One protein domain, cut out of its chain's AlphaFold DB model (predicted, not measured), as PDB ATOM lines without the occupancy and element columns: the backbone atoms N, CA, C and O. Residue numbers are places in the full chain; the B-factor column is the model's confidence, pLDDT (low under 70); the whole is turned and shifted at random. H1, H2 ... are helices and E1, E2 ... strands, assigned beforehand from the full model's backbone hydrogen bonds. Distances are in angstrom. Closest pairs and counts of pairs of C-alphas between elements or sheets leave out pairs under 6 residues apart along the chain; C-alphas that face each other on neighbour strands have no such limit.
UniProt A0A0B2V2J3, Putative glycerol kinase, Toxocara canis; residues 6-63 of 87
ATOM      1  N   LEU A   6     -18.653   6.627  -8.733       96.19
ATOM      2  CA  LEU A   6     -19.895   6.820  -7.983       96.19
ATOM      3  C   LEU A   6     -20.403   5.488  -7.429       96.19
ATOM      4  O   LEU A   6     -20.690   5.389  -6.241       96.19
ATOM      5  N   PHE A   7     -20.445   4.455  -8.270       96.12
ATOM      6  CA  PHE A   7     -20.854   3.115  -7.858       96.12
ATOM      7  C   PHE A   7     -19.991   2.600  -6.702       96.12
ATOM      8  O   PHE A   7     -20.525   2.190  -5.676       96.12
ATOM      9  N   ASN A   8     -18.662   2.668  -6.819       95.81
ATOM     10  CA  ASN A   8     -17.770   2.167  -5.768       95.81
ATOM     11  C   ASN A   8     -17.881   2.968  -4.461       95.81
ATOM     12  O   ASN A   8     -17.830   2.383  -3.378       95.81
ATOM     13  N   GLN A   9     -18.064   4.290  -4.548       97.56
ATOM     14  CA  GLN A   9     -18.304   5.121  -3.370       97.56
ATOM     15  C   GLN A   9     -19.630   4.744  -2.698       97.56
ATOM     16  O   GLN A   9     -19.643   4.528  -1.489       97.56
ATOM     17  N   MET A  10     -20.706   4.558  -3.472       96.31
ATOM     18  CA  MET A  10     -21.992   4.086  -2.951       96.31
ATOM     19  C   MET A  10     -21.857   2.732  -2.249       96.31
ATOM     20  O   MET A  10     -22.424   2.552  -1.175       96.31
ATOM     21  N   GLN A  11     -21.073   1.796  -2.794       96.56
ATOM     22  CA  GLN A  11     -20.822   0.512  -2.130       96.56
ATOM     23  C   GLN A  11     -20.115   0.695  -0.782       96.56
ATOM     24  O   GLN A  11     -20.524   0.099   0.217       96.56
ATOM     25  N   SER A  12     -19.084   1.544  -0.731       97.62
ATOM     26  CA  SER A  12     -18.385   1.868   0.517       97.62
ATOM     27  C   SER A  12     -19.329   2.494   1.544       97.62
ATOM     28  O   SER A  12     -19.348   2.074   2.703       97.62
ATOM     29  N   ASP A  13     -20.168   3.433   1.107       97.38
ATOM     30  CA  ASP A  13     -21.126   4.143   1.951       97.38
ATOM     31  C   ASP A  13     -22.244   3.234   2.463       97.38
ATOM     32  O   ASP A  13     -22.649   3.369   3.616       97.38
ATOM     33  N   VAL A  14     -22.732   2.288   1.661       96.06
ATOM     34  CA  VAL A  14     -23.763   1.327   2.088       96.06
ATOM     35  C   VAL A  14     -23.187   0.308   3.070       96.06
ATOM     36  O   VAL A  14     -23.826  -0.005   4.075       96.06
ATOM     37  N   LEU A  15     -21.974  -0.191   2.819       95.88
ATOM     38  CA  LEU A  15     -21.333  -1.204   3.664       95.88
ATOM     39  C   LEU A  15     -20.715  -0.618   4.939       95.88
ATOM     40  O   LEU A  15     -20.533  -1.336   5.921       95.88
ATOM     41  N   GLY A  16     -20.365   0.672   4.943       96.81
ATOM     42  CA  GLY A  16     -19.591   1.275   6.029       96.81
ATOM     43  C   GLY A  16     -18.175   0.701   6.121       96.81
ATOM     44  O   GLY A  16     -17.610   0.611   7.211       96.81
ATOM     45  N   LYS A  17     -17.619   0.252   4.991       97.12
ATOM     46  CA  LYS A  17     -16.307  -0.402   4.893       97.12
ATOM     47  C   LYS A  17     -15.495   0.221   3.768       97.12
ATOM     48  O   LYS A  17     -16.053   0.731   2.797       97.12
ATOM     49  N   LYS A  18     -14.168   0.159   3.897       97.19
ATOM     50  CA  LYS A  18     -13.262   0.555   2.817       97.19
ATOM     51  C   LYS A  18     -13.425  -0.406   1.642       97.19
ATOM     52  O   LYS A  18     -13.436  -1.618   1.848       97.19
ATOM     53  N   ILE A  19     -13.517   0.138   0.436       95.75
ATOM     54  CA  ILE A  19     -13.500  -0.626  -0.812       95.75
ATOM     55  C   ILE A  19     -12.168  -0.363  -1.503       95.75
ATOM     56  O   ILE A  19     -11.777   0.790  -1.679       95.75
ATOM     57  N   ILE A  20     -11.473  -1.438  -1.864       93.75
ATOM     58  CA  ILE A  20     -10.167  -1.401  -2.519       93.75
ATOM     59  C   ILE A  20     -10.362  -1.942  -3.933       93.75
ATOM     60  O   ILE A  20     -10.681  -3.115  -4.114       93.75
ATOM     61  N   CYS A  21     -10.186  -1.082  -4.929       91.75
ATOM     62  CA  CYS A  21     -10.299  -1.446  -6.335       91.75
ATOM     63  C   CYS A  21      -8.904  -1.538  -6.955       91.75
ATOM     64  O   CYS A  21      -8.152  -0.562  -6.943       91.75
ATOM     65  N   SER A  22      -8.583  -2.697  -7.534       88.44
ATOM     66  CA  SER A  22      -7.389  -2.852  -8.370       88.44
ATOM     67  C   SER A  22      -7.462  -1.923  -9.586       88.44
ATOM     68  O   SER A  22      -8.544  -1.731 -10.150       88.44
ATOM     69  N   LYS A  23      -6.317  -1.377 -10.018       85.62
ATOM     70  CA  LYS A  23      -6.208  -0.683 -11.314       85.62
ATOM     71  C   LYS A  23      -6.284  -1.651 -12.495       85.62
ATOM     72  O   LYS A  23      -6.639  -1.243 -13.597       85.62
ATOM     73  N   LEU A  24      -5.986  -2.929 -12.272       86.19
ATOM     74  CA  LEU A  24      -6.188  -3.968 -13.268       86.19
ATOM     75  C   LEU A  24      -7.683  -4.286 -13.362       86.19
ATOM     76  O   LEU A  24      -8.242  -4.909 -12.464       86.19
ATOM     77  N   ALA A  25      -8.331  -3.831 -14.434       81.44
ATOM     78  CA  ALA A  25      -9.766  -4.034 -14.625       81.44
ATOM     79  C   ALA A  25     -10.120  -5.508 -14.889       81.44
ATOM     80  O   ALA A  25     -11.101  -6.005 -14.340       81.44
ATOM     81  N   GLU A  26      -9.295  -6.204 -15.674       89.25
ATOM     82  CA  GLU A  26      -9.547  -7.576 -16.129       89.25
ATOM     83  C   GLU A  26      -8.833  -8.608 -15.242       89.25
ATOM     84  O   GLU A  26      -7.970  -9.373 -15.681       89.25
ATOM     85  N   THR A  27      -9.169  -8.619 -13.949       90.19
ATOM     86  CA  THR A  27      -8.558  -9.548 -12.982       90.19
ATOM     87  C   THR A  27      -8.874 -11.011 -13.285       90.19
ATOM     88  O   THR A  27      -8.079 -11.880 -12.938       90.19
ATOM     89  N   THR A  28      -9.988 -11.293 -13.965       94.31
ATOM     90  CA  THR A  28     -10.372 -12.646 -14.388       94.31
ATOM     91  C   THR A  28      -9.385 -13.220 -15.400       94.31
ATOM     92  O   THR A  28      -8.816 -14.285 -15.159       94.31
ATOM     93  N   GLY A  29      -9.136 -12.505 -16.504       94.44
ATOM     94  CA  GLY A  29      -8.179 -12.939 -17.524       94.44
ATOM     95  C   GLY A  29      -6.757 -13.028 -16.974       94.44
ATOM     96  O   GLY A  29      -6.047 -14.003 -17.219       94.44
ATOM     97  N   TRP A  30      -6.364 -12.056 -16.149       91.81
ATOM     98  CA  TRP A  30      -5.069 -12.090 -15.475       91.81
ATOM     99  C   TRP A  30      -4.924 -13.281 -14.522       91.81
ATOM    100  O   TRP A  30      -3.899 -13.954 -14.548       91.81
ATOM    101  N   GLY A  31      -5.955 -13.603 -13.737       93.12
ATOM    102  CA  GLY A  31      -5.950 -14.770 -12.856       93.12
ATOM    103  C   GLY A  31      -5.799 -16.086 -13.624       93.12
ATOM    104  O   GLY A  31      -5.028 -16.951 -13.210       93.12
ATOM    105  N   ALA A  32      -6.464 -16.217 -14.777       96.94
ATOM    106  CA  ALA A  32      -6.300 -17.374 -15.655       96.94
ATOM    107  C   ALA A  32      -4.866 -17.483 -16.205       96.94
ATOM    108  O   ALA A  32      -4.288 -18.570 -16.205       96.94
ATOM    109  N   ALA A  33      -4.267 -16.362 -16.617       94.81
ATOM    110  CA  ALA A  33      -2.884 -16.324 -17.089       94.81
ATOM    111  C   ALA A  33      -1.881 -16.700 -15.985       94.81
ATOM    112  O   ALA A  33      -0.979 -17.501 -16.225       94.81
ATOM    113  N   VAL A  34      -2.068 -16.184 -14.764       94.00
ATOM    114  CA  VAL A  34      -1.252 -16.542 -13.592       94.00
ATOM    115  C   VAL A  34      -1.362 -18.037 -13.296       94.00
ATOM    116  O   VAL A  34      -0.344 -18.710 -13.143       94.00
ATOM    117  N   ALA A  35      -2.579 -18.587 -13.273       96.25
ATOM    118  CA  ALA A  35      -2.793 -20.012 -13.040       96.25
ATOM    119  C   ALA A  35      -2.110 -20.882 -14.112       96.25
ATOM    120  O   ALA A  35      -1.459 -21.872 -13.779       96.25
ATOM    121  N   ALA A  36      -2.201 -20.490 -15.387       97.69
ATOM    122  CA  ALA A  36      -1.528 -21.181 -16.482       97.69
ATOM    123  C   ALA A  36       0.003 -21.113 -16.360       97.69
ATOM    124  O   ALA A  36       0.673 -22.127 -16.568       97.69
ATOM    125  N   ALA A  37       0.565 -19.959 -15.991       96.88
ATOM    126  CA  ALA A  37       2.005 -19.793 -15.793       96.88
ATOM    127  C   ALA A  37       2.534 -20.687 -14.662       96.88
ATOM    128  O   ALA A  37       3.539 -21.376 -14.845       96.88
ATOM    129  N   ILE A  38       1.818 -20.741 -13.533       96.56
ATOM    130  CA  ILE A  38       2.167 -21.611 -12.403       96.56
ATOM    131  C   ILE A  38       2.058 -23.087 -12.799       96.56
ATOM    132  O   ILE A  38       2.983 -23.864 -12.564       96.56
ATOM    133  N   GLY A  39       0.969 -23.481 -13.469       97.31
ATOM    134  CA  GLY A  39       0.767 -24.859 -13.929       97.31
ATOM    135  C   GLY A  39       1.844 -25.343 -14.906       97.31
ATOM    136  O   GLY A  39       2.257 -26.499 -14.844       97.31
ATOM    137  N   ASN A  40       2.355 -24.449 -15.759       97.88
ATOM    138  CA  ASN A  40       3.442 -24.737 -16.700       97.88
ATOM    139  C   ASN A  40       4.845 -24.527 -16.106       97.88
ATOM    140  O   ASN A  40       5.830 -24.610 -16.836       97.88
ATOM    141  N   ARG A  41       4.955 -24.272 -14.793       96.19
ATOM    142  CA  ARG A  41       6.226 -24.030 -14.084       96.19
ATOM    143  C   ARG A  41       7.041 -22.863 -14.659       96.19
ATOM    144  O   ARG A  41       8.259 -22.839 -14.527       96.19
ATOM    145  N   LEU A  42       6.365 -21.900 -15.289       96.56
ATOM    146  CA  LEU A  42       6.969 -20.653 -15.773       96.56
ATOM    147  C   LEU A  42       7.117 -19.615 -14.654       96.56
ATOM    148  O   LEU A  42       7.856 -18.650 -14.807       96.56
ATOM    149  N   MET A  43       6.375 -19.796 -13.561       95.19
ATOM    150  CA  MET A  43       6.379 -18.945 -12.377       95.19
ATOM    151  C   MET A  43       6.042 -19.798 -11.150       95.19
ATOM    152  O   MET A  43       5.188 -20.683 -11.230       95.19
ATOM    153  N   SER A  44       6.677 -19.540 -10.010       94.62
ATOM    154  CA  SER A  44       6.326 -20.157  -8.727       94.62
ATOM    155  C   SER A  44       5.249 -19.358  -7.982       94.62
ATOM    156  O   SER A  44       5.042 -18.164  -8.211       94.62
ATOM    157  N   LEU A  45       4.559 -20.004  -7.037       92.50
ATOM    158  CA  LEU A  45       3.597 -19.307  -6.182       92.50
ATOM    159  C   LEU A  45       4.291 -18.274  -5.277       92.50
ATOM    160  O   LEU A  45       3.730 -17.208  -5.012       92.50
ATOM    161  N   GLU A  46       5.516 -18.549  -4.820       93.12
ATOM    162  CA  GLU A  46       6.323 -17.594  -4.055       93.12
ATOM    163  C   GLU A  46       6.717 -16.378  -4.897       93.12
ATOM    164  O   GLU A  46       6.686 -15.254  -4.393       93.12
ATOM    165  N   GLU A  47       7.076 -16.578  -6.168       90.75
ATOM    166  CA  GLU A  47       7.378 -15.486  -7.102       90.75
ATOM    167  C   GLU A  47       6.149 -14.605  -7.332       90.75
ATOM    168  O   GLU A  47       6.242 -13.379  -7.237       90.75
ATOM    169  N   PHE A  48       4.982 -15.219  -7.532       89.50
ATOM    170  CA  PHE A  48       3.716 -14.500  -7.644       89.50
ATOM    171  C   PHE A  48       3.374 -13.716  -6.368       89.50
ATOM    172  O   PHE A  48       2.986 -12.553  -6.433       89.50
ATOM    173  N   SER A  49       3.568 -14.322  -5.194       86.00
ATOM    174  CA  SER A  49       3.263 -13.702  -3.894       86.00
ATOM    175  C   SER A  49       4.105 -12.457  -3.601       86.00
ATOM    176  O   SER A  49       3.685 -11.589  -2.840       86.00
ATOM    177  N   LYS A  50       5.296 -12.357  -4.202       86.31
ATOM    178  CA  LYS A  50       6.175 -11.180  -4.105       86.31
ATOM    179  C   LYS A  50       5.781 -10.065  -5.073       86.31
ATOM    180  O   LYS A  50       6.302  -8.956  -4.963       86.31
ATOM    181  N   HIS A  51       4.897 -10.344  -6.027       79.19
ATOM    182  CA  HIS A  51       4.495  -9.378  -7.031       79.19
ATOM    183  C   HIS A  51       3.631  -8.287  -6.388       79.19
ATOM    184  O   HIS A  51       2.534  -8.542  -5.890       79.19
ATOM    185  N   GLN A  52       4.128  -7.048  -6.387       65.56
ATOM    186  CA  GLN A  52       3.344  -5.914  -5.916       65.56
ATOM    187  C   GLN A  52       2.289  -5.560  -6.959       65.56
ATOM    188  O   GLN A  52       2.594  -5.154  -8.079       65.56
ATOM    189  N   VAL A  53       1.026  -5.701  -6.569       66.81
ATOM    190  CA  VAL A  53      -0.091  -5.196  -7.364       66.81
ATOM    191  C   VAL A  53      -0.025  -3.669  -7.370       66.81
ATOM    192  O   VAL A  53       0.229  -3.042  -6.343       66.81
ATOM    193  N   SER A  54      -0.267  -3.077  -8.541       74.94
ATOM    194  CA  SER A  54      -0.357  -1.630  -8.750       74.94
ATOM    195  C   SER A  54      -1.187  -0.928  -7.672       74.94
ATOM    196  O   SER A  54      -2.227  -1.459  -7.274       74.94
ATOM    197  N   GLU A  55      -0.788   0.290  -7.284       83.88
ATOM    198  CA  GLU A  55      -1.492   1.095  -6.277       83.88
ATOM    199  C   GLU A  55      -3.014   1.128  -6.518       83.88
ATOM    200  O   GLU A  55      -3.456   1.610  -7.571       83.88
ATOM    201  N   PRO A  56      -3.829   0.624  -5.575       90.38
ATOM    202  CA  PRO A  56      -5.268   0.530  -5.758       90.38
ATOM    203  C   PRO A  56      -5.952   1.886  -5.567       90.38
ATOM    204  O   PRO A  56      -5.468   2.767  -4.858       90.38
ATOM    205  N   THR A  57      -7.147   2.034  -6.133       92.81
ATOM    206  CA  THR A  57      -8.056   3.115  -5.734       92.81
ATOM    207  C   THR A  57      -8.812   2.695  -4.480       92.81
ATOM    208  O   THR A  57      -9.413   1.620  -4.445       92.81
ATOM    209  N   ILE A  58      -8.806   3.547  -3.456       95.50
ATOM    210  CA  ILE A  58      -9.449   3.269  -2.169       95.50
ATOM    211  C   ILE A  58     -10.626   4.224  -1.974       95.50
ATOM    212  O   ILE A  58     -10.466   5.441  -2.037       95.50
ATOM    213  N   TYR A  59     -11.796   3.667  -1.673       97.06
ATOM    214  CA  TYR A  59     -12.992   4.411  -1.285       97.06
ATOM    215  C   TYR A  59     -13.243   4.171   0.198       97.06
ATOM    216  O   TYR A  59     -13.272   3.023   0.648       97.06
ATOM    217  N   SER A  60     -13.386   5.251   0.962       98.00
ATOM    218  CA  SER A  60     -13.723   5.189   2.386       98.00
ATOM    219  C   SER A  60     -15.164   5.652   2.600       98.00
ATOM    220  O   SER A  60     -15.617   6.551   1.882       98.00
ATOM    221  N   PRO A  61     -15.877   5.061   3.573       97.25
ATOM    222  CA  PRO A  61     -17.264   5.403   3.828       97.25
ATOM    223  C   PRO A  61     -17.363   6.848   4.315       97.25
ATOM    224  O   PRO A  61     -16.641   7.256   5.225       97.25
ATOM    225  N   ARG A  62     -18.273   7.606   3.711       96.62
ATOM    226  CA  ARG A  62     -18.636   8.978   4.086       96.62
ATOM    227  C   ARG A  62     -19.903   9.016   4.938       96.62
ATOM    228  O   ARG A  62     -20.154  10.006   5.612       96.62
ATOM    229  N   SER A  63     -20.688   7.939   4.911       93.25
ATOM    230  CA  SER A  63     -21.920   7.795   5.685       93.25
ATOM    231  C   SER A  63     -21.656   7.472   7.159       93.25
ATOM    232  O   SER A  63     -20.702   6.775   7.530       93.25
TER     233      SER A  63
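Overview. This is residues 6 to 63 of the 87 residues of the protein "Putative glycerol kinase" of Toxocara canis (UniProt A0A0B2V2J3). The chain makes a long open loop: H1 packs on a small ribbon of two strands, E1 and E2, at one end, and the far end is a return through H2 and the short H3. The printed part has 58 residues, with three named helices and two named strands in the order H1, E1, H2, H3, E2; the class is mostly helix, with helices holding 28 and strands 6 of the 34 residues in named elements, and E1 and E2 form an antiparallel sheet. The whole is only just loose, close to extended, with a radius of gyration of the C-alphas of 15.3 A, and a rod spanning 47 by 20 by 16 A.

Arrangement. The closest C-alphas of H1, residues 6 to 15, and E1, residues 19 to 21, are those of Ser 12 and Ile 19, 5.6 A apart. E1 and E2, residues 57 to 59, are antiparallel at 162 degrees, with N 19 and O 59 within hydrogen-bond range at 2.9 A. H2, residues 27 to 39, and H3, residues 45 to 49, are close but not clearly touching, with C-alphas 38 and 45 closest at 6.8 A. H1 and H2 are apart. In H1, H2 and H3 every O i to N i+4 pair is within hydrogen-bond range.

Along the chain. H1 begins at C-alpha 6 (-19.895, 6.820, -7.983) and is 14.2 A long; H2 is 18.0 A. E2 ends at C-alpha 59 (-12.992, 4.411, -1.285).

Size, cuts and confidence. The C-alphas farthest apart, Asn 40 and Ser 63, are 46.9 A apart. The printed part has no cut, and no link is long. Residues 52 to 53 are under 70 in pLDDT.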